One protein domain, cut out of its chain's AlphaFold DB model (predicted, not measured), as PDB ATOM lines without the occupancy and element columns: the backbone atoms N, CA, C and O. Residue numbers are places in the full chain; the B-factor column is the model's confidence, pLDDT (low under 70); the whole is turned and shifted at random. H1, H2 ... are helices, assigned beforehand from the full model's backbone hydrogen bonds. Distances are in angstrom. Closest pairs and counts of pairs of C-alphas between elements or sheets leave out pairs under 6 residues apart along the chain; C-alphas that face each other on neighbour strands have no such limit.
ATOM      1  N   LEU A 290       1.744  33.023 -35.310       96.50
ATOM      2  CA  LEU A 290       2.057  32.526 -33.974       96.50
ATOM      3  C   LEU A 290       1.967  33.672 -32.962       96.50
ATOM      4  O   LEU A 290       2.119  34.840 -33.319       96.50
ATOM      5  N   GLY A 291       1.724  33.335 -31.702       96.62
ATOM      6  CA  GLY A 291       1.781  34.278 -30.592       96.62
ATOM      7  C   GLY A 291       2.016  33.585 -29.256       96.62
ATOM      8  O   GLY A 291       2.298  32.388 -29.185       96.62
ATOM      9  N   GLU A 292       1.844  34.335 -28.169       98.25
ATOM     10  CA  GLU A 292       2.085  33.833 -26.814       98.25
ATOM     11  C   GLU A 292       1.253  32.581 -26.477       98.25
ATOM     12  O   GLU A 292       1.719  31.707 -25.744       98.25
ATOM     13  N   GLN A 293       0.035  32.447 -27.022       98.12
ATOM     14  CA  GLN A 293      -0.785  31.249 -26.811       98.12
ATOM     15  C   GLN A 293      -0.118  29.962 -27.320       98.12
ATOM     16  O   GLN A 293      -0.307  28.904 -26.723       98.12
ATOM     17  N   ASP A 294       0.675  30.052 -28.387       98.56
ATOM     18  CA  ASP A 294       1.365  28.914 -28.990       98.56
ATOM     19  C   ASP A 294       2.554  28.490 -28.121       98.56
ATOM     20  O   ASP A 294       2.769  27.300 -27.900       98.56
ATOM     21  N   LEU A 295       3.256  29.461 -27.528       98.75
ATOM     22  CA  LEU A 295       4.326  29.214 -26.557       98.75
ATOM     23  C   LEU A 295       3.779  28.590 -25.259       98.75
ATOM     24  O   LEU A 295       4.346  27.632 -24.734       98.75
ATOM     25  N   LYS A 296       2.623  29.062 -24.775       98.75
ATOM     26  CA  LYS A 296       1.920  28.449 -23.631       98.75
ATOM     27  C   LYS A 296       1.494  27.011 -23.915       98.75
ATOM     28  O   LYS A 296       1.575  26.175 -23.020       98.75
ATOM     29  N   LEU A 297       1.091  26.701 -25.147       98.75
ATOM     30  CA  LEU A 297       0.730  25.338 -25.534       98.75
ATOM     31  C   LEU A 297       1.930  24.376 -25.459       98.75
ATOM     32  O   LEU A 297       1.755  23.211 -25.104       98.75
ATOM     33  N   VAL A 298       3.151  24.854 -25.728       98.88
ATOM     34  CA  VAL A 298       4.385  24.067 -25.533       98.88
ATOM     35  C   VAL A 298       4.617  23.764 -24.049       98.88
ATOM     36  O   VAL A 298       4.964  22.636 -23.696       98.88
ATOM     37  N   LEU A 299       4.354  24.723 -23.154       98.81
ATOM     38  CA  LEU A 299       4.389  24.471 -21.710       98.81
ATOM     39  C   LEU A 299       3.302  23.477 -21.271       98.81
ATOM     40  O   LEU A 299       3.585  22.590 -20.467       98.81
ATOM     41  N   GLU A 300       2.081  23.583 -21.808       98.56
ATOM     42  CA  GLU A 300       1.013  22.604 -21.556       98.56
ATOM     43  C   GLU A 300       1.458  21.192 -21.976       98.56
ATOM     44  O   GLU A 300       1.275  20.243 -21.212       98.56
ATOM     45  N   LEU A 301       2.087  21.047 -23.151       98.81
ATOM     46  CA  LEU A 301       2.651  19.778 -23.623       98.81
ATOM     47  C   LEU A 301       3.694  19.231 -22.640       98.81
ATOM     48  O   LEU A 301       3.563  18.085 -22.206       98.81
ATOM     49  N   TYR A 302       4.668  20.047 -22.230       98.75
ATOM     50  CA  TYR A 302       5.679  19.660 -21.239       98.75
ATOM     51  C   TYR A 302       5.042  19.189 -19.922       98.75
ATOM     52  O   TYR A 302       5.376  18.131 -19.389       98.75
ATOM     53  N   GLN A 303       4.049  19.918 -19.416       98.50
ATOM     54  CA  GLN A 303       3.336  19.535 -18.197       98.50
ATOM     55  C   GLN A 303       2.576  18.210 -18.363       98.50
ATOM     56  O   GLN A 303       2.582  17.382 -17.449       98.50
ATOM     57  N   GLN A 304       1.955  17.964 -19.525       98.38
ATOM     58  CA  GLN A 304       1.309  16.678 -19.808       98.38
ATOM     59  C   GLN A 304       2.325  15.534 -19.916       98.38
ATOM     60  O   GLN A 304       2.037  14.450 -19.405       98.38
ATOM     61  N   ARG A 305       3.513  15.762 -20.501       98.19
ATOM     62  CA  ARG A 305       4.609  14.774 -20.534       98.19
ATOM     63  C   ARG A 305       4.944  14.307 -19.125       98.19
ATOM     64  O   ARG A 305       4.888  13.108 -18.854       98.19
ATOM     65  N   LYS A 306       5.182  15.257 -18.212       97.81
ATOM     66  CA  LYS A 306       5.518  14.971 -16.808       97.81
ATOM     67  C   LYS A 306       4.376  14.292 -16.062       97.81
ATOM     68  O   LYS A 306       4.594  13.283 -15.395       97.81
ATOM     69  N   LYS A 307       3.143  14.775 -16.231       97.69
ATOM     70  CA  LYS A 307       1.953  14.176 -15.607       97.69
ATOM     71  C   LYS A 307       1.725  12.725 -16.042       97.69
ATOM     72  O   LYS A 307       1.286  11.905 -15.238       97.69
ATOM     73  N   HIS A 308       2.004  12.406 -17.303       97.00
ATOM     74  CA  HIS A 308       1.728  11.103 -17.904       97.00
ATOM     75  C   HIS A 308       2.995  10.283 -18.187       97.00
ATOM     76  O   HIS A 308       2.971   9.401 -19.045       97.00
ATOM     77  N   ALA A 309       4.094  10.526 -17.462       96.44
ATOM     78  CA  ALA A 309       5.379   9.849 -17.673       96.44
ATOM     79  C   ALA A 309       5.272   8.310 -17.626       96.44
ATOM     80  O   ALA A 309       5.974   7.609 -18.348       96.44
ATOM     81  N   GLY A 310       4.346   7.775 -16.821       97.06
ATOM     82  CA  GLY A 310       4.101   6.334 -16.691       97.06
ATOM     83  C   GLY A 310       3.117   5.717 -17.696       97.06
ATOM     84  O   GLY A 310       2.814   4.536 -17.558       97.06
ATOM     85  N   SER A 311       2.578   6.470 -18.665       97.75
ATOM     86  CA  SER A 311       1.593   5.959 -19.637       97.75
ATOM     87  C   SER A 311       2.128   6.013 -21.072       97.75
ATOM     88  O   SER A 311       2.072   7.072 -21.704       97.75
ATOM     89  N   PRO A 312       2.595   4.880 -21.630       97.25
ATOM     90  CA  PRO A 312       3.079   4.809 -23.010       97.25
ATOM     91  C   PRO A 312       2.046   5.260 -24.052       97.25
ATOM     92  O   PRO A 312       2.405   5.855 -25.069       97.25
ATOM     93  N   GLU A 313       0.761   4.999 -23.811       97.06
ATOM     94  CA  GLU A 313      -0.331   5.409 -24.696       97.06
ATOM     95  C   GLU A 313      -0.456   6.933 -24.754       97.06
ATOM     96  O   GLU A 313      -0.563   7.504 -25.842       97.06
ATOM     97  N   GLN A 314      -0.395   7.602 -23.597       97.38
ATOM     98  CA  GLN A 314      -0.426   9.062 -23.548       97.38
ATOM     99  C   GLN A 314       0.844   9.661 -24.145       97.38
ATOM    100  O   GLN A 314       0.743  10.602 -24.925       97.38
ATOM    101  N   GLN A 315       2.020   9.084 -23.879       98.12
ATOM    102  CA  GLN A 315       3.270   9.552 -24.488       98.12
ATOM    103  C   GLN A 315       3.212   9.505 -26.021       98.12
ATOM    104  O   GLN A 315       3.523  10.502 -26.664       98.12
ATOM    105  N   LYS A 316       2.683   8.425 -26.617       97.94
ATOM    106  CA  LYS A 316       2.470   8.349 -28.075       97.94
ATOM    107  C   LYS A 316       1.538   9.434 -28.611       97.94
ATOM    108  O   LYS A 316       1.742   9.932 -29.716       97.94
ATOM    109  N   ARG A 317       0.490   9.789 -27.864       97.94
ATOM    110  CA  ARG A 317      -0.398  10.898 -28.236       97.94
ATOM    111  C   ARG A 317       0.334  12.240 -28.155       97.94
ATOM    112  O   ARG A 317       0.191  13.054 -29.062       97.94
ATOM    113  N   LEU A 318       1.134  12.464 -27.116       98.62
ATOM    114  CA  LEU A 318       1.935  13.683 -26.956       98.62
ATOM    115  C   LEU A 318       3.042  13.794 -28.021       98.62
ATOM    116  O   LEU A 318       3.302  14.895 -28.503       98.62
ATOM    117  N   ASP A 319       3.599  12.674 -28.494       98.56
ATOM    118  CA  ASP A 319       4.513  12.652 -29.647       98.56
ATOM    119  C   ASP A 319       3.841  13.193 -30.913       98.56
ATOM    120  O   ASP A 319       4.448  13.952 -31.667       98.56
ATOM    121  N   GLN A 320       2.566  12.852 -31.138       98.38
ATOM    122  CA  GLN A 320       1.796  13.392 -32.262       98.38
ATOM    123  C   GLN A 320       1.531  14.892 -32.099       98.38
ATOM    124  O   GLN A 320       1.625  15.628 -33.077       98.38
ATOM    125  N   VAL A 321       1.241  15.360 -30.878       98.75
ATOM    126  CA  VAL A 321       1.095  16.797 -30.584       98.75
ATOM    127  C   VAL A 321       2.387  17.542 -30.926       98.75
ATOM    128  O   VAL A 321       2.352  18.504 -31.690       98.75
ATOM    129  N   SER A 322       3.526  17.059 -30.428       98.69
ATOM    130  CA  SER A 322       4.854  17.612 -30.717       98.69
ATOM    131  C   SER A 322       5.169  17.601 -32.218       98.69
ATOM    132  O   SER A 322       5.651  18.592 -32.765       98.69
ATOM    133  N   GLY A 323       4.816  16.516 -32.917       98.62
ATOM    134  CA  GLY A 323       4.952  16.402 -34.369       98.62
ATOM    135  C   GLY A 323       4.107  17.413 -35.151       98.62
ATOM    136  O   GLY A 323       4.557  17.916 -36.175       98.62
ATOM    137  N   TRP A 324       2.909  17.766 -34.672       98.69
ATOM    138  CA  TRP A 324       2.122  18.848 -35.269       98.69
ATOM    139  C   TRP A 324       2.755  20.221 -35.020       98.69
ATOM    140  O   TRP A 324       2.863  21.021 -35.953       98.69
ATOM    141  N   MET A 325       3.233  20.480 -33.799       98.56
ATOM    142  CA  MET A 325       3.928  21.730 -33.467       98.56
ATOM    143  C   MET A 325       5.218  21.906 -34.282       98.56
ATOM    144  O   MET A 325       5.505  23.004 -34.760       98.56
ATOM    145  N   SER A 326       5.974  20.827 -34.522       97.94
ATOM    146  CA  SER A 326       7.231  20.885 -35.279       97.94
ATOM    147  C   SER A 326       7.049  21.265 -36.753       97.94
ATOM    148  O   SER A 326       8.000  21.734 -37.384       97.94
ATOM    149  N   VAL A 327       5.831  21.139 -37.290       97.25
ATOM    150  CA  VAL A 327       5.439  21.598 -38.634       97.25
ATOM    151  C   VAL A 327       4.458  22.778 -38.598       97.25
ATOM    152  O   VAL A 327       3.777  23.042 -39.586       97.25
ATOM    153  N   LEU A 328       4.404  23.500 -37.470       97.19
ATOM    154  CA  LEU A 328       3.616  24.723 -37.253       97.19
ATOM    155  C   LEU A 328       2.089  24.541 -37.364       97.19
ATOM    156  O   LEU A 328       1.347  25.501 -37.572       97.19
ATOM    157  N   LYS A 329       1.593  23.315 -37.183       98.00
ATOM    158  CA  LYS A 329       0.160  22.989 -37.154       98.00
ATOM    159  C   LYS A 329      -0.407  23.118 -35.741       98.00
ATOM    160  O   LYS A 329      -0.780  22.138 -35.093       98.00
ATOM    161  N   MET A 330      -0.423  24.353 -35.240       98.06
ATOM    162  CA  MET A 330      -0.744  24.647 -33.837       98.06
ATOM    163  C   MET A 330      -2.204  24.349 -33.472       98.06
ATOM    164  O   MET A 330      -2.478  23.904 -32.358       98.06
ATOM    165  N   ASN A 331      -3.140  24.511 -34.411       97.81
ATOM    166  CA  ASN A 331      -4.555  24.207 -34.181       97.81
ATOM    167  C   ASN A 331      -4.790  22.702 -33.996       97.81
ATOM    168  O   ASN A 331      -5.492  22.291 -33.073       97.81
ATOM    169  N   GLU A 332      -4.176  21.874 -34.843       98.38
ATOM    170  CA  GLU A 332      -4.224  20.417 -34.735       98.38
ATOM    171  C   GLU A 332      -3.541  19.932 -33.454       98.38
ATOM    172  O   GLU A 332      -4.093  19.083 -32.749       98.38
ATOM    173  N   ALA A 333      -2.389  20.515 -33.109       98.44
ATOM    174  CA  ALA A 333      -1.697  20.237 -31.855       98.44
ATOM    175  C   ALA A 333      -2.585  20.552 -30.638       98.44
ATOM    176  O   ALA A 333      -2.743  19.707 -29.757       98.44
ATOM    177  N   ALA A 334      -3.215  21.731 -30.611       98.31
ATOM    178  CA  ALA A 334      -4.082  22.163 -29.515       98.31
ATOM    179  C   ALA A 334      -5.325  21.278 -29.375       98.31
ATOM    180  O   ALA A 334      -5.670  20.866 -28.264       98.31
ATOM    181  N   ALA A 335      -5.984  20.967 -30.496       98.00
ATOM    182  CA  ALA A 335      -7.148  20.091 -30.517       98.00
ATOM    183  C   ALA A 335      -6.795  18.698 -29.985       98.00
ATOM    184  O   ALA A 335      -7.505  18.169 -29.129       98.00
ATOM    185  N   LEU A 336      -5.669  18.132 -30.434       98.00
ATOM    186  CA  LEU A 336      -5.233  16.821 -29.978       98.00
ATOM    187  C   LEU A 336      -4.828  16.837 -28.507       98.00
ATOM    188  O   LEU A 336      -5.235  15.923 -27.803       98.00
ATOM    189  N   LEU A 337      -4.087  17.845 -28.029       97.38
ATOM    190  CA  LEU A 337      -3.618  17.947 -26.638       97.38
ATOM    191  C   LEU A 337      -4.771  18.085 -25.632       97.38
ATOM    192  O   LEU A 337      -4.687  17.570 -24.514       97.38
ATOM    193  N   ARG A 338      -5.866  18.734 -26.038       93.62
ATOM    194  CA  ARG A 338      -7.023  19.025 -25.176       93.62
ATOM    195  C   ARG A 338      -8.189  18.048 -25.337       93.62
ATOM    196  O   ARG A 338      -9.126  18.114 -24.548       93.62
ATOM    197  N   ALA A 339      -8.131  17.136 -26.308       85.00
ATOM    198  CA  ALA A 339      -9.071  16.025 -26.408       85.00
ATOM    199  C   ALA A 339      -8.914  15.097 -25.188       85.00
ATOM    200  O   ALA A 339      -7.896  14.416 -25.063       85.00
ATOM    201  N   GLN A 340      -9.886  15.124 -24.274       58.75
ATOM    202  CA  GLN A 340      -9.978  14.196 -23.140       58.75
ATOM    203  C   GLN A 340     -10.829  12.987 -23.503       58.75
ATOM    204  O   GLN A 340     -11.913  13.200 -24.094       58.75
TER     205      GLN A 340
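Overview. This is residues 290 to 340 of the 340 residues of an uncharacterized protein of Deinococcus cellulosilyticus NBRC 106333 = KACC 11606 (UniProt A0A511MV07). Three helices run to and fro: the long H1 and H2 fold back on each other as a hairpin shaped like a narrow V, and the shorter H3 folds back again and packs side by side with H2. The printed part has 51 residues, with the three named helices in the order H1, H2, H3 and no named strand; the class is all helix. The whole is compact, with a radius of gyration of the C-alphas of 10.3 A, and its elongated outline spans 31 by 19 by 16 A.

Arrangement. Start with H1, residues 292 to 307, and go on to H2, residues 312 to 326. This helical hairpin runs opposite ways at a shallow tilt of 19 degrees. H1 touches H2 with residues 301 to 305 alone; look at Arg 305 and Gln 315, whose C-alphas are the closest, 6.7 A apart. Next comes H3, residues 330 to 338, which makes a second helical hairpin with H2, opposite ways at a shallow tilt of 18 degrees. They touch, with the closest C-alphas, those of Val 321 and Ala 333, 4.6 A apart. H3 and residues 294 to 301 of H1 only just touch, with 3 pairs of C-alphas within 8 A, the closest being Asp 294 and Met 330 at 6.8 A. H1 and H3 run the same way at a steep tilt of 35.3 degrees, only just past shallow. In H1, H2 and H3 every O i to N i+4 pair is within hydrogen-bond range.

Along the chain. Find C-alpha 292 at (2.085, 33.833, -26.814); from there H1 runs 22.6 A to C-alpha 307. H2 begins at C-alpha 312, (3.079, 4.809, -23.010), and covers 20.6 A. H3 covers 12.1 A and ends at C-alpha 338, (-7.023, 19.025, -25.176).

Size, cuts and confidence. The C-alphas farthest apart, those of Leu 290 and Gly 310, are 31.4 A from each other. The printed part has no cut, and both links are tight. Residue 340, the chain's last, is the one printed residue with pLDDT under 70.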